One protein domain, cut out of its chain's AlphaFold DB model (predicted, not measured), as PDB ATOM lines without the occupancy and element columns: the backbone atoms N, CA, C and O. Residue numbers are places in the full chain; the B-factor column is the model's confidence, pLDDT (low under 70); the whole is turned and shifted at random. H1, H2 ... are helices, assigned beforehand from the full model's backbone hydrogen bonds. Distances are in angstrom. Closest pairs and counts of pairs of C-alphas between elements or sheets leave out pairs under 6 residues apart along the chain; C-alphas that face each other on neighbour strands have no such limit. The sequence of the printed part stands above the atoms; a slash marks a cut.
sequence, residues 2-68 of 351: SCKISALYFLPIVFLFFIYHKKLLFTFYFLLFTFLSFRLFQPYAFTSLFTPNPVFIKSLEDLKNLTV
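AT A GLANCE: This is residues 2 to 68 of the 351 residues of the protein "Tetratricopeptide TPR_2 repeat protein" of Microgenomates group bacterium GW2011_GWA2_40_6 (UniProt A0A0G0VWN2). The printed part makes an open, flat frame with few contacts: the short helix H1 and then H2 run along one side, the chain folds back at residues 21 to 23 into the long H3 on the second side, and H4, turned across H3, makes a third side beyond the far end of H3. H2 and H3 form a helical hairpin joined near one end, and a loop of residues 42 to 53 leads on to H4, which stands away from the other helices. The 67 printed residues hold four named helices, in the order H1, H2, H3, H4, and no named strand; the class is all helix. The whole is loose, with a radius of gyration of the C-alphas of 14.8 A, and the C-alphas span 40 by 31 by 16 A.

IN THESE COORDINATES: H1 is residues 6 to 9, beginning at C-alpha 6, (8.390, -15.432, -46.971). H2 is residues 11 to 20, 14.0 A from first to last C-alpha. H3 is residues 24 to 41, the longest helix, 25.9 A from C-alpha 24 at (25.987, -0.797, -51.676) to C-alpha 41. H4 is residues 54 to 65, 16.3 A long, ending at C-alpha 65, (-5.941, -12.069, -36.359).

HOW THE PARTS SIT: H1 and H2 meet only through their link, the single residue Phe 10. H2 and H3 touch, and their closest C-alphas, those of Phe 18 and Leu 24, are 6.2 A apart. H3 touches H2 with residues 24 to 27 alone. The two run opposite ways at a shallow tilt of 28 degrees, with their centres 14.6 A apart. H3 and H4 are apart, though they follow each other in the chain. H1 is apart from H3 and H4, and H2 is apart from H4. In H2 and H4 every O i to N i+4 pair is within hydrogen-bond range, in H3 13 of 14 are, and H1 is too short for such a pair.

THE WHOLE: The two C-alphas farthest apart, those of Lys 22 and Leu 66, are 41.7 A from each other, while those of Ser 2 and Val 68, the first and last printed, are 18.9 A apart. The links from H1 to H2 and from H2 to H3 are tight, and the link from H3 to H4 is long, with 12 residues. Residues 5 to 13, 31 to 37 and 58 to 68 stand free. The printed part has no cut. Its mean pLDDT is 83.2, and residues 2 to 7 are under 70.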
ATOM      1  N   SER A   2       2.424 -18.809 -50.544       33.97
ATOM      2  CA  SER A   2       3.832 -18.755 -50.063       33.97
ATOM      3  C   SER A   2       4.591 -17.457 -50.460       33.97
ATOM      4  O   SER A   2       5.707 -17.203 -50.028       33.97
ATOM      5  N   CYS A   3       3.969 -16.578 -51.251       45.16
ATOM      6  CA  CYS A   3       4.668 -15.519 -51.981       45.16
ATOM      7  C   CYS A   3       4.649 -14.127 -51.318       45.16
ATOM      8  O   CYS A   3       5.354 -13.250 -51.798       45.16
ATOM      9  N   LYS A   4       3.848 -13.869 -50.268       57.22
ATOM     10  CA  LYS A   4       3.669 -12.480 -49.781       57.22
ATOM     11  C   LYS A   4       4.665 -12.043 -48.698       57.22
ATOM     12  O   LYS A   4       5.116 -10.908 -48.739       57.22
ATOM     13  N   ILE A   5       5.026 -12.917 -47.753       60.28
ATOM     14  CA  ILE A   5       5.864 -12.543 -46.591       60.28
ATOM     15  C   ILE A   5       7.173 -13.340 -46.544       60.28
ATOM     16  O   ILE A   5       8.192 -12.807 -46.118       60.28
ATOM     17  N   SER A   6       7.202 -14.572 -47.060       63.50
ATOM     18  CA  SER A   6       8.390 -15.432 -46.971       63.50
ATOM     19  C   SER A   6       9.608 -14.892 -47.731       63.50
ATOM     20  O   SER A   6      10.739 -15.197 -47.364       63.50
ATOM     21  N   ALA A   7       9.402 -14.036 -48.739       65.94
ATOM     22  CA  ALA A   7      10.485 -13.326 -49.421       65.94
ATOM     23  C   ALA A   7      11.263 -12.390 -48.476       65.94
ATOM     24  O   ALA A   7      12.474 -12.237 -48.627       65.94
ATOM     25  N   LEU A   8      10.598 -11.824 -47.457       71.31
ATOM     26  CA  LEU A   8      11.249 -10.979 -46.452       71.31
ATOM     27  C   LEU A   8      12.269 -11.764 -45.626       71.31
ATOM     28  O   LEU A   8      13.259 -11.186 -45.184       71.31
ATOM     29  N   TYR A   9      12.082 -13.078 -45.462       72.19
ATOM     30  CA  TYR A   9      13.041 -13.910 -44.738       72.19
ATOM     31  C   TYR A   9      14.398 -13.934 -45.434       72.19
ATOM     32  O   TYR A   9      15.413 -14.011 -44.758       72.19
ATOM     33  N   PHE A  10      14.441 -13.789 -46.759       73.19
ATOM     34  CA  PHE A  10      15.690 -13.759 -47.515       73.19
ATOM     35  C   PHE A  10      16.396 -12.397 -47.489       73.19
ATOM     36  O   PHE A  10      17.560 -12.327 -47.884       73.19
ATOM     37  N   LEU A  11      15.755 -11.324 -47.002       75.69
ATOM     38  CA  LEU A  11      16.363  -9.987 -46.970       75.69
ATOM     39  C   LEU A  11      17.697  -9.937 -46.207       75.69
ATOM     40  O   LEU A  11      18.631  -9.348 -46.747       75.69
ATOM     41  N   PRO A  12      17.860 -10.569 -45.025       72.31
ATOM     42  CA  PRO A  12      19.152 -10.627 -44.348       72.31
ATOM     43  C   PRO A  12      20.241 -11.299 -45.193       72.31
ATOM     44  O   PRO A  12      21.360 -10.800 -45.231       72.31
ATOM     45  N   ILE A  13      19.929 -12.379 -45.923       73.88
ATOM     46  CA  ILE A  13      20.902 -13.046 -46.809       73.88
ATOM     47  C   ILE A  13      21.278 -12.132 -47.975       73.88
ATOM     48  O   ILE A  13      22.460 -11.951 -48.264       73.88
ATOM     49  N   VAL A  14      20.281 -11.538 -48.634       76.62
ATOM     50  CA  VAL A  14      20.489 -10.617 -49.761       76.62
ATOM     51  C   VAL A  14      21.329  -9.415 -49.321       76.62
ATOM     52  O   VAL A  14      22.254  -9.001 -50.018       76.62
ATOM     53  N   PHE A  15      21.064  -8.888 -48.128       74.81
ATOM     54  CA  PHE A  15      21.808  -7.771 -47.564       74.81
ATOM     55  C   PHE A  15      23.251  -8.150 -47.202       74.81
ATOM     56  O   PHE A  15      24.180  -7.433 -47.572       74.81
ATOM     57  N   LEU A  16      23.460  -9.305 -46.558       73.12
ATOM     58  CA  LEU A  16      24.797  -9.836 -46.271       73.12
ATOM     59  C   LEU A  16      25.610 -10.053 -47.553       73.12
ATOM     60  O   LEU A  16      26.794  -9.726 -47.582       73.12
ATOM     61  N   PHE A  17      24.977 -10.529 -48.628       78.75
ATOM     62  CA  PHE A  17      25.613 -10.680 -49.938       78.75
ATOM     63  C   PHE A  17      26.101  -9.335 -50.500       78.75
ATOM     64  O   PHE A  17      27.253  -9.216 -50.924       78.75
ATOM     65  N   PHE A  18      25.267  -8.289 -50.465       80.06
ATOM     66  CA  PHE A  18      25.668  -6.965 -50.950       80.06
ATOM     67  C   PHE A  18      26.754  -6.311 -50.087       80.06
ATOM     68  O   PHE A  18      27.663  -5.684 -50.642       80.06
ATOM     69  N   ILE A  19      26.710  -6.496 -48.760       76.56
ATOM     70  CA  ILE A  19      27.772  -6.048 -47.845       76.56
ATOM     71  C   ILE A  19      29.087  -6.760 -48.160       76.56
ATOM     72  O   ILE A  19      30.109  -6.095 -48.335       76.56
ATOM     73  N   TYR A  20      29.066  -8.091 -48.271       77.94
ATOM     74  CA  TYR A  20      30.256  -8.899 -48.539       77.94
ATOM     75  C   TYR A  20      30.970  -8.458 -49.824       77.94
ATOM     76  O   TYR A  20      32.193  -8.342 -49.857       77.94
ATOM     77  N   HIS A  21      30.205  -8.114 -50.863       80.25
ATOM     78  CA  HIS A  21      30.752  -7.639 -52.133       80.25
ATOM     79  C   HIS A  21      31.015  -6.124 -52.198       80.25
ATOM     80  O   HIS A  21      31.388  -5.636 -53.264       80.25
ATOM     81  N   LYS A  22      30.829  -5.372 -51.102       80.88
ATOM     82  CA  LYS A  22      30.950  -3.897 -51.055       80.88
ATOM     83  C   LYS A  22      30.107  -3.187 -52.131       80.88
ATOM     84  O   LYS A  22      30.471  -2.132 -52.641       80.88
ATOM     85  N   LYS A  23      28.961  -3.773 -52.489       80.44
ATOM     86  CA  LYS A  23      28.100  -3.368 -53.611       80.44
ATOM     87  C   LYS A  23      26.877  -2.579 -53.132       80.44
ATOM     88  O   LYS A  23      25.749  -2.892 -53.494       80.44
ATOM     89  N   LEU A  24      27.083  -1.531 -52.332       76.44
ATOM     90  CA  LEU A  24      25.987  -0.797 -51.676       76.44
ATOM     91  C   LEU A  24      24.996  -0.147 -52.666       76.44
ATOM     92  O   LEU A  24      23.796  -0.113 -52.407       76.44
ATOM     93  N   LEU A  25      25.476   0.292 -53.837       82.38
ATOM     94  CA  LEU A  25      24.630   0.815 -54.920       82.38
ATOM     95  C   LEU A  25      23.623  -0.235 -55.432       82.38
ATOM     96  O   LEU A  25      22.493   0.097 -55.787       82.38
ATOM     97  N   PHE A  26      23.992  -1.518 -55.418       82.31
ATOM     98  CA  PHE A  26      23.099  -2.602 -55.830       82.31
ATOM     99  C   PHE A  26      21.982  -2.858 -54.819       82.31
ATOM    100  O   PHE A  26      20.902  -3.278 -55.225       82.31
ATOM    101  N   THR A  27      22.185  -2.533 -53.539       80.00
ATOM    102  CA  THR A  27      21.107  -2.544 -52.540       80.00
ATOM    103  C   THR A  27      20.024  -1.530 -52.901       80.00
ATOM    104  O   THR A  27      18.840  -1.852 -52.829       80.00
ATOM    105  N   PHE A  28      20.409  -0.327 -53.346       84.19
ATOM    106  CA  PHE A  28      19.450   0.683 -53.799       84.19
ATOM    107  C   PHE A  28      18.658   0.194 -55.014       84.19
ATOM    108  O   PHE A  28      17.429   0.228 -54.989       84.19
ATOM    109  N   TYR A  29      19.339  -0.335 -56.039       88.19
ATOM    110  CA  TYR A  29      18.651  -0.910 -57.198       88.19
ATOM    111  C   TYR A  29      17.723  -2.057 -56.798       88.19
ATOM    112  O   TYR A  29      16.583  -2.095 -57.248       88.19
ATOM    113  N   PHE A  30      18.160  -2.956 -55.914       85.81
ATOM    114  CA  PHE A  30      17.328  -4.051 -55.425       85.81
ATOM    115  C   PHE A  30      16.055  -3.547 -54.732       85.81
ATOM    116  O   PHE A  30      14.964  -4.023 -55.046       85.81
ATOM    117  N   LEU A  31      16.167  -2.568 -53.829       85.25
ATOM    118  CA  LEU A  31      15.012  -1.983 -53.143       85.25
ATOM    119  C   LEU A  31      14.083  -1.253 -54.120       85.25
ATOM    120  O   LEU A  31      12.868  -1.429 -54.045       85.25
ATOM    121  N   LEU A  32      14.646  -0.501 -55.071       90.12
ATOM    122  CA  LEU A  32      13.887   0.185 -56.114       90.12
ATOM    123  C   LEU A  32      13.115  -0.811 -56.985       90.12
ATOM    124  O   LEU A  32      11.907  -0.671 -57.142       90.12
ATOM    125  N   PHE A  33      13.774  -1.845 -57.511       91.31
ATOM    126  CA  PHE A  33      13.118  -2.868 -58.329       91.31
ATOM    127  C   PHE A  33      12.115  -3.699 -57.525       91.31
ATOM    128  O   PHE A  33      11.065  -4.050 -58.058       91.31
ATOM    129  N   THR A  34      12.381  -3.966 -56.243       87.00
ATOM    130  CA  THR A  34      11.414  -4.618 -55.346       87.00
ATOM    131  C   THR A  34      10.164  -3.758 -55.185       87.00
ATOM    132  O   THR A  34       9.055  -4.265 -55.339       87.00
ATOM    133  N   PHE A  35      10.328  -2.455 -54.942       88.75
ATOM    134  CA  PHE A  35       9.213  -1.516 -54.847       88.75
ATOM    135  C   PHE A  35       8.438  -1.419 -56.165       88.75
ATOM    136  O   PHE A  35       7.219  -1.562 -56.159       88.75
ATOM    137  N   LEU A  36       9.127  -1.233 -57.296       92.44
ATOM    138  CA  LEU A  36       8.501  -1.145 -58.618       92.44
ATOM    139  C   LEU A  36       7.741  -2.429 -58.968       92.44
ATOM    140  O   LEU A  36       6.603  -2.359 -59.426       92.44
ATOM    141  N   SER A  37       8.334  -3.594 -58.700       91.56
ATOM    142  CA  SER A  37       7.692  -4.894 -58.898       91.56
ATOM    143  C   SER A  37       6.448  -5.032 -58.018       91.56
ATOM    144  O   SER A  37       5.360  -5.307 -58.524       91.56
ATOM    145  N   PHE A  38       6.555  -4.747 -56.716       89.44
ATOM    146  CA  PHE A  38       5.403  -4.780 -55.815       89.44
ATOM    147  C   PHE A  38       4.306  -3.809 -56.271       89.44
ATOM    148  O   PHE A  38       3.135  -4.173 -56.308       89.44
ATOM    149  N   ARG A  39       4.670  -2.600 -56.702       89.56
ATOM    150  CA  ARG A  39       3.718  -1.588 -57.166       89.56
ATOM    151  C   ARG A  39       3.001  -1.980 -58.457       89.56
ATOM    152  O   ARG A  39       1.817  -1.659 -58.597       89.56
ATOM    153  N   LEU A  40       3.706  -2.634 -59.380       92.81
ATOM    154  CA  LEU A  40       3.172  -3.080 -60.667       92.81
ATOM    155  C   LEU A  40       2.274  -4.314 -60.506       92.81
ATOM    156  O   LEU A  40       1.189  -4.359 -61.077       92.81
ATOM    157  N   PHE A  41       2.702  -5.294 -59.705       92.19
ATOM    158  CA  PHE A  41       2.014  -6.580 -59.555       92.19
ATOM    159  C   PHE A  41       1.040  -6.646 -58.366       92.19
ATOM    160  O   PHE A  41       0.300  -7.622 -58.234       92.19
ATOM    161  N   GLN A  42       1.008  -5.638 -57.489       91.12
ATOM    162  CA  GLN A  42       0.018  -5.481 -56.409       91.12
ATOM    163  C   GLN A  42      -0.603  -4.068 -56.432       91.12
ATOM    164  O   GLN A  42      -0.547  -3.350 -55.431       91.12
ATOM    165  N   PRO A  43      -1.221  -3.634 -57.549       92.25
ATOM    166  CA  PRO A  43      -1.711  -2.260 -57.687       92.25
ATOM    167  C   PRO A  43      -2.791  -1.908 -56.654       92.25
ATOM    168  O   PRO A  43      -2.841  -0.778 -56.181       92.25
ATOM    169  N   TYR A  44      -3.600  -2.888 -56.240       92.50
ATOM    170  CA  TYR A  44      -4.661  -2.728 -55.241       92.50
ATOM    171  C   TYR A  44      -4.150  -2.460 -53.816       92.50
ATOM    172  O   TYR A  44      -4.936  -2.075 -52.950       92.50
ATOM    173  N   ALA A  45      -2.853  -2.663 -53.553       93.31
ATOM    174  CA  ALA A  45      -2.245  -2.367 -52.259       93.31
ATOM    175  C   ALA A  45      -2.072  -0.858 -52.014       93.31
ATOM    176  O   ALA A  45      -1.740  -0.468 -50.897       93.31
ATOM    177  N   PHE A  46      -2.320  -0.013 -53.023       95.50
ATOM    178  CA  PHE A  46      -2.138   1.435 -52.956       95.50
ATOM    179  C   PHE A  46      -3.359   2.185 -53.495       95.50
ATOM    180  O   PHE A  46      -3.984   1.754 -54.461       95.50
ATOM    181  N   THR A  47      -3.682   3.331 -52.894       95.81
ATOM    182  CA  THR A  47      -4.670   4.291 -53.427       95.81
ATOM    183  C   THR A  47      -4.021   5.357 -54.307       95.81
ATOM    184  O   THR A  47      -4.684   5.938 -55.160       95.81
ATOM    185  N   SER A  48      -2.722   5.606 -54.125       91.69
ATOM    186  CA  SER A  48      -1.932   6.561 -54.908       91.69
ATOM    187  C   SER A  48      -0.578   5.951 -55.317       91.69
ATOM    188  O   SER A  48      -0.426   4.726 -55.375       91.69
ATOM    189  N   LEU A  49       0.424   6.771 -55.654       86.31
ATOM    190  CA  LEU A  49       1.773   6.274 -55.945       86.31
ATOM    191  C   LEU A  49       2.454   5.676 -54.699       86.31
ATOM    192  O   LEU A  49       3.091   4.632 -54.813       86.31
ATOM    193  N   PHE A  50       2.272   6.298 -53.527       89.62
ATOM    194  CA  PHE A  50       2.940   5.909 -52.275       89.62
ATOM    195  C   PHE A  50       1.985   5.645 -51.103       89.62
ATOM    196  O   PHE A  50       2.424   5.141 -50.074       89.62
ATOM    197  N   THR A  51       0.694   5.963 -51.229       94.38
ATOM    198  CA  THR A  51      -0.279   5.788 -50.140       94.38
ATOM    199  C   THR A  51      -0.822   4.357 -50.131       94.38
ATOM    200  O   THR A  51      -1.449   3.963 -51.120       94.38
ATOM    201  N   PRO A  52      -0.624   3.575 -49.051       94.12
ATOM    202  CA  PRO A  52      -1.210   2.245 -48.927       94.12
ATOM    203  C   PRO A  52      -2.739   2.302 -48.886       94.12
ATOM    204  O   PRO A  52      -3.329   3.216 -48.311       94.12
ATOM    205  N   ASN A  53      -3.388   1.301 -49.471       96.12
ATOM    206  CA  ASN A  53      -4.835   1.165 -49.433       96.12
ATOM    207  C   ASN A  53      -5.286   0.703 -48.033       96.12
ATOM    208  O   ASN A  53      -4.886  -0.383 -47.606       96.12
ATOM    209  N   PRO A  54      -6.145   1.456 -47.319       96.25
ATOM    210  CA  PRO A  54      -6.594   1.074 -45.979       96.25
ATOM    211  C   PRO A  54      -7.340  -0.269 -45.955       96.25
ATOM    212  O   PRO A  54      -7.206  -1.015 -44.991       96.25
ATOM    213  N   VAL A  55      -8.057  -0.634 -47.027       95.31
ATOM    214  CA  VAL A  55      -8.722  -1.947 -47.143       95.31
ATOM    215  C   VAL A  55      -7.694  -3.076 -47.212       95.31
ATOM    216  O   VAL A  55      -7.882  -4.133 -46.611       95.31
ATOM    217  N   PHE A  56      -6.585  -2.846 -47.918       92.50
ATOM    218  CA  PHE A  56      -5.485  -3.802 -47.995       92.50
ATOM    219  C   PHE A  56      -4.811  -3.978 -46.631       92.50
ATOM    220  O   PHE A  56      -4.600  -5.112 -46.209       92.50
ATOM    221  N   ILE A  57      -4.533  -2.881 -45.919       92.38
ATOM    222  CA  ILE A  57      -3.959  -2.928 -44.567       92.38
ATOM    223  C   ILE A  57      -4.891  -3.666 -43.604       92.38
ATOM    224  O   ILE A  57      -4.456  -4.613 -42.954       92.38
ATOM    225  N   LYS A  58      -6.183  -3.323 -43.593       94.38
ATOM    226  CA  LYS A  58      -7.184  -4.014 -42.772       94.38
ATOM    227  C   LYS A  58      -7.245  -5.511 -43.083       94.38
ATOM    228  O   LYS A  58      -7.240  -6.327 -42.175       94.38
ATOM    229  N   SER A  59      -7.196  -5.889 -44.361       92.31
ATOM    230  CA  SER A  59      -7.174  -7.302 -44.761       92.31
ATOM    231  C   SER A  59      -5.934  -8.043 -44.238       92.31
ATOM    232  O   SER A  59      -6.013  -9.226 -43.913       92.31
ATOM    233  N   LEU A  60      -4.776  -7.375 -44.145       89.06
ATOM    234  CA  LEU A  60      -3.574  -7.951 -43.528       89.06
ATOM    235  C   LEU A  60      -3.725  -8.106 -42.009       89.06
ATOM    236  O   LEU A  60      -3.263  -9.106 -41.458       89.06
ATOM    237  N   GLU A  61      -4.368  -7.149 -41.343       90.25
ATOM    238  CA  GLU A  61      -4.688  -7.230 -39.913       90.25
ATOM    239  C   GLU A  61      -5.673  -8.364 -39.624       90.25
ATOM    240  O   GLU A  61      -5.416  -9.180 -38.740       90.25
ATOM    241  N   ASP A  62      -6.734  -8.492 -40.420       90.31
ATOM    242  CA  ASP A  62      -7.709  -9.577 -40.317       90.31
ATOM    243  C   ASP A  62      -7.028 -10.942 -40.516       90.31
ATOM    244  O   ASP A  62      -7.196 -11.850 -39.701       90.31
ATOM    245  N   LEU A  63      -6.167 -11.079 -41.534       87.44
ATOM    246  CA  LEU A  63      -5.379 -12.299 -41.753       87.44
ATOM    247  C   LEU A  63      -4.446 -12.615 -40.579       87.44
ATOM    248  O   LEU A  63      -4.305 -13.780 -40.211       87.44
ATOM    249  N   LYS A  64      -3.811 -11.601 -39.982       85.62
ATOM    250  CA  LYS A  64      -2.982 -11.776 -38.783       85.62
ATOM    251  C   LYS A  64      -3.835 -12.249 -37.607       85.62
ATOM    252  O   LYS A  64      -3.424 -13.173 -36.908       85.62
ATOM    253  N   ASN A  65      -5.020 -11.677 -37.421       88.50
ATOM    254  CA  ASN A  65      -5.941 -12.069 -36.359       88.50
ATOM    255  C   ASN A  65      -6.371 -13.534 -36.503       88.50
ATOM    256  O   ASN A  65      -6.329 -14.262 -35.518       88.50
ATOM    257  N   LEU A  66      -6.639 -14.025 -37.719       86.25
ATOM    258  CA  LEU A  66      -6.965 -15.442 -37.960       86.25
ATOM    259  C   LEU A  66      -5.853 -16.429 -37.557       86.25
ATOM    260  O   LEU A  66      -6.117 -17.619 -37.409       86.25
ATOM    261  N   THR A  67      -4.615 -15.960 -37.372       83.69
ATOM    262  CA  THR A  67      -3.518 -16.794 -36.850       83.69
ATOM    263  C   THR A  67      -3.483 -16.862 -35.324       83.69
ATOM    264  O   THR A  67      -2.753 -17.679 -34.767       83.69
ATOM    265  N   VAL A  68      -4.243 -16.012 -34.627       85.19
ATOM    266  CA  VAL A  68      -4.269 -15.974 -33.165       85.19
ATOM    267  C   VAL A  68      -5.033 -17.201 -32.647       85.19
ATOM    268  O   VAL A  68      -6.209 -17.364 -32.976       85.19
TER     269      VAL A  68